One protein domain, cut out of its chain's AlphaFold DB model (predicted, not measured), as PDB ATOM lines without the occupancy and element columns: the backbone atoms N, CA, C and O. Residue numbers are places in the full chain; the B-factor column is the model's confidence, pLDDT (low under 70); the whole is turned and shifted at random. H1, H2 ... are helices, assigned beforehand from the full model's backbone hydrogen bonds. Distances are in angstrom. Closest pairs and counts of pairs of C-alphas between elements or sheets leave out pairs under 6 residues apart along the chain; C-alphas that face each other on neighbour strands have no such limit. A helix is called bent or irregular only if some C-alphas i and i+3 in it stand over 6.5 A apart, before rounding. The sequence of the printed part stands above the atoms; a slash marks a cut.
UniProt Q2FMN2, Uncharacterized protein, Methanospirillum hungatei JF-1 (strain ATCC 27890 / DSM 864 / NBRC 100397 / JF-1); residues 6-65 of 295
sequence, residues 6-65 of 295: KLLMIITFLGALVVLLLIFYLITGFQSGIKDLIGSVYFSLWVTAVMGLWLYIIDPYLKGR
ATOM      1  N   LYS A   6     171.195 245.332 155.951       71.88
ATOM      2  CA  LYS A   6     169.850 245.481 155.373       71.88
ATOM      3  C   LYS A   6     169.835 246.482 154.213       71.88
ATOM      4  O   LYS A   6     169.340 246.144 153.148       71.88
ATOM      5  N   LEU A   7     170.430 247.665 154.385       72.12
ATOM      6  CA  LEU A   7     170.501 248.686 153.333       72.12
ATOM      7  C   LEU A   7     171.278 248.180 152.109       72.12
ATOM      8  O   LEU A   7     170.847 248.380 150.980       72.12
ATOM      9  N   LEU A   8     172.395 247.476 152.325       74.38
ATOM     10  CA  LEU A   8     173.175 246.897 151.230       74.38
ATOM     11  C   LEU A   8     172.393 245.800 150.489       74.38
ATOM     12  O   LEU A   8     172.430 245.773 149.265       74.38
ATOM     13  N   MET A   9     171.632 244.965 151.209       74.12
ATOM     14  CA  MET A   9     170.743 243.959 150.616       74.12
ATOM     15  C   MET A   9     169.614 244.599 149.787       74.12
ATOM     16  O   MET A   9     169.362 244.159 148.667       74.12
ATOM     17  N   ILE A  10     168.998 245.676 150.291       82.25
ATOM     18  CA  ILE A  10     167.968 246.455 149.583       82.25
ATOM     19  C   ILE A  10     168.539 247.080 148.303       82.25
ATOM     20  O   ILE A  10     167.923 246.968 147.249       82.25
ATOM     21  N   ILE A  11     169.732 247.681 148.360       81.75
ATOM     22  CA  ILE A  11     170.387 248.286 147.188       81.75
ATOM     23  C   ILE A  11     170.738 247.225 146.138       81.75
ATOM     24  O   ILE A  11     170.503 247.446 144.952       81.75
ATOM     25  N   THR A  12     171.254 246.058 146.543       80.81
ATOM     26  CA  THR A  12     171.528 244.964 145.595       80.81
ATOM     27  C   THR A  12     170.252 244.377 144.995       80.81
ATOM     28  O   THR A  12     170.254 244.035 143.817       80.81
ATOM     29  N   PHE A  13     169.159 244.314 145.761       81.00
ATOM     30  CA  PHE A  13     167.850 243.895 145.259       81.00
ATOM     31  C   PHE A  13     167.290 244.901 144.242       81.00
ATOM     32  O   PHE A  13     166.885 244.495 143.157       81.00
ATOM     33  N   LEU A  14     167.352 246.207 144.533       82.56
ATOM     34  CA  LEU A  14     166.955 247.260 143.590       82.56
ATOM     35  C   LEU A  14     167.791 247.220 142.304       82.56
ATOM     36  O   LEU A  14     167.243 247.312 141.211       82.56
ATOM     37  N   GLY A  15     169.111 247.044 142.424       81.19
ATOM     38  CA  GLY A  15     170.009 246.923 141.277       81.19
ATOM     39  C   GLY A  15     169.698 245.700 140.412       81.19
ATOM     40  O   GLY A  15     169.610 245.821 139.193       81.19
ATOM     41  N   ALA A  16     169.468 244.539 141.035       80.12
ATOM     42  CA  ALA A  16     169.058 243.327 140.330       80.12
ATOM     43  C   ALA A  16     167.698 243.500 139.634       80.12
ATOM     44  O   ALA A  16     167.566 243.118 138.476       80.12
ATOM     45  N   LEU A  17     166.722 244.129 140.299       79.75
ATOM     46  CA  LEU A  17     165.401 244.418 139.737       79.75
ATOM     47  C   LEU A  17     165.511 245.327 138.506       79.75
ATOM     48  O   LEU A  17     164.958 244.991 137.464       79.75
ATOM     49  N   VAL A  18     166.278 246.421 138.580       82.06
ATOM     50  CA  VAL A  18     166.503 247.332 137.441       82.06
ATOM     51  C   VAL A  18     167.208 246.628 136.277       82.06
ATOM     52  O   VAL A  18     166.813 246.820 135.131       82.06
ATOM     53  N   VAL A  19     168.212 245.785 136.543       83.19
ATOM     54  CA  VAL A  19     168.894 245.005 135.494       83.19
ATOM     55  C   VAL A  19     167.949 243.989 134.850       83.19
ATOM     56  O   VAL A  19     167.947 243.862 133.630       83.19
ATOM     57  N   LEU A  20     167.112 243.306 135.634       77.44
ATOM     58  CA  LEU A  20     166.132 242.343 135.122       77.44
ATOM     59  C   LEU A  20     165.057 243.053 134.281       77.44
ATOM     60  O   LEU A  20     164.718 242.574 133.205       77.44
ATOM     61  N   LEU A  21     164.602 244.237 134.701       72.69
ATOM     62  CA  LEU A  21     163.665 245.083 133.951       72.69
ATOM     63  C   LEU A  21     164.292 245.604 132.642       72.69
ATOM     64  O   LEU A  21     163.635 245.607 131.605       72.69
ATOM     65  N   LEU A  22     165.584 245.958 132.651       73.38
ATOM     66  CA  LEU A  22     166.330 246.367 131.455       73.38
ATOM     67  C   LEU A  22     166.553 245.201 130.475       73.38
ATOM     68  O   LEU A  22     166.384 245.376 129.272       73.38
ATOM     69  N   ILE A  23     166.877 244.005 130.973       77.06
ATOM     70  CA  ILE A  23     166.946 242.777 130.165       77.06
ATOM     71  C   ILE A  23     165.564 242.452 129.590       77.06
ATOM     72  O   ILE A  23     165.453 242.137 128.409       77.06
ATOM     73  N   PHE A  24     164.501 242.589 130.384       69.56
ATOM     74  CA  PHE A  24     163.141 242.343 129.921       69.56
ATOM     75  C   PHE A  24     162.727 243.308 128.798       69.56
ATOM     76  O   PHE A  24     162.194 242.880 127.775       69.56
ATOM     77  N   TYR A  25     163.045 244.594 128.953       68.62
ATOM     78  CA  TYR A  25     162.866 245.637 127.940       68.62
ATOM     79  C   TYR A  25     163.666 245.361 126.654       68.62
ATOM     80  O   TYR A  25     163.154 245.567 125.556       68.62
ATOM     81  N   LEU A  26     164.895 244.842 126.774       66.69
ATOM     82  CA  LEU A  26     165.725 244.454 125.627       66.69
ATOM     83  C   LEU A  26     165.183 243.220 124.891       66.69
ATOM     84  O   LEU A  26     165.248 243.182 123.667       66.69
ATOM     85  N   ILE A  27     164.639 242.233 125.611       65.06
ATOM     86  CA  ILE A  27     164.079 241.004 125.021       65.06
ATOM     87  C   ILE A  27     162.721 241.266 124.352       65.06
ATOM     88  O   ILE A  27     162.456 240.720 123.286       65.06
ATOM     89  N   THR A  28     161.861 242.100 124.945       62.62
ATOM     90  CA  THR A  28     160.503 242.354 124.414       62.62
ATOM     91  C   THR A  28     160.409 243.438 123.341       62.62
ATOM     92  O   THR A  28     159.354 243.595 122.724       62.62
ATOM     93  N   GLY A  29     161.499 244.172 123.084       56.91
ATOM     94  CA  GLY A  29     161.713 244.897 121.826       56.91
ATOM     95  C   GLY A  29     160.566 245.811 121.377       56.91
ATOM     96  O   GLY A  29     160.253 245.848 120.192       56.91
ATOM     97  N   PHE A  30     159.919 246.522 122.308       52.62
ATOM     98  CA  PHE A  30     158.789 247.444 122.072       52.62
ATOM     99  C   PHE A  30     157.512 246.882 121.400       52.62
ATOM    100  O   PHE A  30     156.529 247.618 121.323       52.62
ATOM    101  N   GLN A  31     157.472 245.622 120.947       53.28
ATOM    102  CA  GLN A  31     156.304 245.040 120.257       53.28
ATOM    103  C   GLN A  31     155.382 244.202 121.150       53.28
ATOM    104  O   GLN A  31     154.233 243.961 120.775       53.28
ATOM    105  N   SER A  32     155.838 243.776 122.329       56.28
ATOM    106  CA  SER A  32     155.012 243.009 123.267       56.28
ATOM    107  C   SER A  32     153.797 243.799 123.754       56.28
ATOM    108  O   SER A  32     153.917 244.833 124.416       56.28
ATOM    109  N   GLY A  33     152.604 243.277 123.465       60.19
ATOM    110  CA  GLY A  33     151.346 243.839 123.950       60.19
ATOM    111  C   GLY A  33     151.173 243.686 125.466       60.19
ATOM    112  O   GLY A  33     151.889 242.941 126.133       60.19
ATOM    113  N   ILE A  34     150.147 244.339 126.024       61.66
ATOM    114  CA  ILE A  34     149.867 244.394 127.476       61.66
ATOM    115  C   ILE A  34     149.793 242.996 128.141       61.66
ATOM    116  O   ILE A  34     150.105 242.859 129.323       61.66
ATOM    117  N   LYS A  35     149.432 241.944 127.392       61.91
ATOM    118  CA  LYS A  35     149.452 240.549 127.872       61.91
ATOM    119  C   LYS A  35     150.852 240.048 128.234       61.91
ATOM    120  O   LYS A  35     150.994 239.413 129.276       61.91
ATOM    121  N   ASP A  36     151.863 240.357 127.431       64.94
ATOM    122  CA  ASP A  36     153.244 239.931 127.686       64.94
ATOM    123  C   ASP A  36     153.847 240.712 128.856       64.94
ATOM    124  O   ASP A  36     154.592 240.151 129.654       64.94
ATOM    125  N   LEU A  37     153.460 241.985 129.017       65.94
ATOM    126  CA  LEU A  37     153.790 242.776 130.204       65.94
ATOM    127  C   LEU A  37     153.192 242.147 131.476       65.94
ATOM    128  O   LEU A  37     153.869 242.034 132.493       65.94
ATOM    129  N   ILE A  38     151.939 241.686 131.431       72.44
ATOM    130  CA  ILE A  38     151.339 240.945 132.550       72.44
ATOM    131  C   ILE A  38     152.102 239.636 132.803       72.44
ATOM    132  O   ILE A  38     152.485 239.364 133.942       72.44
ATOM    133  N   GLY A  39     152.395 238.863 131.752       70.12
ATOM    134  CA  GLY A  39     153.161 237.618 131.846       70.12
ATOM    135  C   GLY A  39     154.547 237.824 132.460       70.12
ATOM    136  O   GLY A  39     154.977 237.026 133.289       70.12
ATOM    137  N   SER A  40     155.215 238.931 132.135       69.38
ATOM    138  CA  SER A  40     156.536 239.272 132.664       69.38
ATOM    139  C   SER A  40     156.530 239.709 134.118       69.38
ATOM    140  O   SER A  40     157.450 239.372 134.864       69.38
ATOM    141  N   VAL A  41     155.484 240.408 134.562       76.50
ATOM    142  CA  VAL A  41     155.312 240.763 135.973       76.50
ATOM    143  C   VAL A  41     155.076 239.496 136.799       76.50
ATOM    144  O   VAL A  41     155.729 239.313 137.826       76.50
ATOM    145  N   TYR A  42     154.249 238.560 136.320       75.62
ATOM    146  CA  TYR A  42     154.097 237.251 136.966       75.62
ATOM    147  C   TYR A  42     155.389 236.426 136.945       75.62
ATOM    148  O   TYR A  42     155.765 235.865 137.973       75.62
ATOM    149  N   PHE A  43     156.108 236.384 135.820       74.12
ATOM    150  CA  PHE A  43     157.364 235.640 135.712       74.12
ATOM    151  C   PHE A  43     158.470 236.237 136.593       74.12
ATOM    152  O   PHE A  43     159.172 235.498 137.276       74.12
ATOM    153  N   SER A  44     158.603 237.563 136.662       75.50
ATOM    154  CA  SER A  44     159.588 238.227 137.529       75.50
ATOM    155  C   SER A  44     159.259 238.082 139.019       75.50
ATOM    156  O   SER A  44     160.174 237.845 139.811       75.50
ATOM    157  N   LEU A  45     157.978 238.117 139.410       80.88
ATOM    158  CA  LEU A  45     157.529 237.735 140.756       80.88
ATOM    159  C   LEU A  45     157.853 236.267 141.069       80.88
ATOM    160  O   LEU A  45     158.336 235.965 142.157       80.88
ATOM    161  N   TRP A  46     157.651 235.357 140.115       84.00
ATOM    162  CA  TRP A  46     157.967 233.940 140.294       84.00
ATOM    163  C   TRP A  46     159.477 233.697 140.425       84.00
ATOM    164  O   TRP A  46     159.916 233.071 141.386       84.00
ATOM    165  N   VAL A  47     160.298 234.271 139.539       79.50
ATOM    166  CA  VAL A  47     161.769 234.183 139.597       79.50
ATOM    167  C   VAL A  47     162.319 234.814 140.880       79.50
ATOM    168  O   VAL A  47     163.220 234.245 141.493       79.50
ATOM    169  N   THR A  48     161.777 235.950 141.337       81.88
ATOM    170  CA  THR A  48     162.192 236.553 142.620       81.88
ATOM    171  C   THR A  48     161.736 235.739 143.830       81.88
ATOM    172  O   THR A  48     162.499 235.648 144.791       81.88
ATOM    173  N   ALA A  49     160.573 235.081 143.787       79.81
ATOM    174  CA  ALA A  49     160.146 234.145 144.827       79.81
ATOM    175  C   ALA A  49     161.038 232.890 144.874       79.81
ATOM    176  O   ALA A  49     161.498 232.509 145.950       79.81
ATOM    177  N   VAL A  50     161.356 232.292 143.718       82.94
ATOM    178  CA  VAL A  50     162.256 231.131 143.609       82.94
ATOM    179  C   VAL A  50     163.674 231.487 144.059       82.94
ATOM    180  O   VAL A  50     164.245 230.765 144.870       82.94
ATOM    181  N   MET A  51     164.232 232.624 143.629       79.44
ATOM    182  CA  MET A  51     165.538 233.099 144.113       79.44
ATOM    183  C   MET A  51     165.516 233.479 145.596       79.44
ATOM    184  O   MET A  51     166.490 233.229 146.300       79.44
ATOM    185  N   GLY A  52     164.413 234.037 146.098       79.81
ATOM    186  CA  GLY A  52     164.217 234.310 147.521       79.81
ATOM    187  C   GLY A  52     164.225 233.030 148.357       79.81
ATOM    188  O   GLY A  52     164.912 232.976 149.374       79.81
ATOM    189  N   LEU A  53     163.539 231.982 147.895       82.00
ATOM    190  CA  LEU A  53     163.527 230.658 148.515       82.00
ATOM    191  C   LEU A  53     164.905 229.979 148.428       82.00
ATOM    192  O   LEU A  53     165.402 229.466 149.425       82.00
ATOM    193  N   TRP A  54     165.558 230.037 147.267       84.06
ATOM    194  CA  TRP A  54     166.896 229.480 147.043       84.06
ATOM    195  C   TRP A  54     167.947 230.153 147.939       84.06
ATOM    196  O   TRP A  54     168.737 229.475 148.594       84.06
ATOM    197  N   LEU A  55     167.903 231.485 148.068       77.25
ATOM    198  CA  LEU A  55     168.748 232.232 149.002       77.25
ATOM    199  C   LEU A  55     168.373 231.978 150.467       77.25
ATOM    200  O   LEU A  55     169.277 231.870 151.288       77.25
ATOM    201  N   TYR A  56     167.089 231.840 150.810       76.69
ATOM    202  CA  TYR A  56     166.655 231.475 152.164       76.69
ATOM    203  C   TYR A  56     167.201 230.103 152.582       76.69
ATOM    204  O   TYR A  56     167.676 229.950 153.707       76.69
ATOM    205  N   ILE A  57     167.211 229.139 151.659       75.06
ATOM    206  CA  ILE A  57     167.810 227.817 151.860       75.06
ATOM    207  C   ILE A  57     169.338 227.923 151.963       75.06
ATOM    208  O   ILE A  57     169.920 227.289 152.834       75.06
ATOM    209  N   ILE A  58     170.010 228.722 151.125       70.31
ATOM    210  CA  ILE A  58     171.484 228.748 151.023       70.31
ATOM    211  C   ILE A  58     172.182 229.649 152.054       70.31
ATOM    212  O   ILE A  58     173.301 229.349 152.476       70.31
ATOM    213  N   ASP A  59     171.555 230.734 152.504       67.06
ATOM    214  CA  ASP A  59     172.109 231.654 153.503       67.06
ATOM    215  C   ASP A  59     172.515 230.968 154.837       67.06
ATOM    216  O   ASP A  59     173.614 231.259 155.325       67.06
ATOM    217  N   PRO A  60     171.769 229.997 155.420       66.69
ATOM    218  CA  PRO A  60     172.269 229.215 156.556       66.69
ATOM    219  C   PRO A  60     173.497 228.352 156.203       66.69
ATOM    220  O   PRO A  60     174.446 228.324 156.989       66.69
ATOM    221  N   TYR A  61     173.569 227.735 155.014       59.38
ATOM    222  CA  TYR A  61     174.763 226.981 154.587       59.38
ATOM    223  C   TYR A  61     175.985 227.884 154.345       59.38
ATOM    224  O   TYR A  61     177.118 227.476 154.607       59.38
ATOM    225  N   LEU A  62     175.789 229.125 153.885       60.25
ATOM    226  CA  LEU A  62     176.865 230.112 153.729       60.25
ATOM    227  C   LEU A  62     177.347 230.666 155.075       60.25
ATOM    228  O   LEU A  62     178.551 230.863 155.254       60.25
ATOM    229  N   LYS A  63     176.438 230.885 156.032       61.06
ATOM    230  CA  LYS A  63     176.770 231.284 157.412       61.06
ATOM    231  C   LYS A  63     177.463 230.165 158.193       61.06
ATOM    232  O   LYS A  63     178.321 230.463 159.020       61.06
ATOM    233  N   GLY A  64     177.146 228.904 157.893       52.00
ATOM    234  CA  GLY A  64     177.772 227.721 158.486       52.00
ATOM    235  C   GLY A  64     179.209 227.442 158.028       52.00
ATOM    236  O   GLY A  64     179.914 226.689 158.697       52.00
ATOM    237  N   ARG A  65     179.697 228.045 156.931       50.00
ATOM    238  CA  ARG A  65     181.089 227.855 156.484       50.00
ATOM    239  C   ARG A  65     182.044 228.795 157.234       50.00
ATOM    240  O   ARG A  65     182.056 229.996 156.939       50.00
TER     241      ARG A  65
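AT A GLANCE: This is residues 6 to 65 of the 295 residues of an uncharacterized protein of Methanospirillum hungatei JF-1 (strain ATCC 27890 / DSM 864 / NBRC 100397 / JF-1) (UniProt Q2FMN2). Two long helices run opposite ways and make a loose, narrow V, joined at its closed end by a loop of five residues. They come nearest close to that loop, at Phe 24 of H1 and Ser 40 of H2, and their far ends spread apart, with residues 6 to 12 and 49 to 65 standing free. The printed part has 60 residues with two named helices, H1 then H2, and no named strand; the class is all helix. The whole is loose, with a radius of gyration of the C-alphas of 14.6 A, and it is a rod spanning 47 by 19 by 15 A.

HOW THE PARTS SIT: Start at Lys 6 and go along H1, residues 6 to 28; a tight link of five residues then leads to H2, residues 34 to 63. Look at Phe 24 and Ser 40, whose C-alphas are the closest of the two helices at 7.8 A: H1 and H2 are close but not clearly touching, with 1 pair of C-alphas within 8 A. Their lines stand at a steep tilt of 37 degrees, only just beyond shallow, and they run opposite ways. Their centres are 12.0 A apart. In H1 every O i to N i+4 pair is within hydrogen-bond range; in H2 24 of 26 are.

IN THESE COORDINATES: Find C-alpha 6 at (169.850, 245.481, 155.373); from there H1 runs 32.5 A to C-alpha 28 at (160.503, 242.354, 124.414). H2 begins at C-alpha 34 and runs 42.3 A to C-alpha 63 at (176.770, 231.284, 157.412). Near residue 57 it has a kink of 32 degrees, and it is irregular, but only just: C-alphas 57 and 60 are 6.6 A apart.

THE WHOLE: The two C-alphas farthest apart are those of Gln 31 and Gly 64, at 47.1 A. The printed part has no cut. Its mean pLDDT is 72.0, and you will find values under 70 at residues 24 to 37, residue 40 and residues 59 to 65.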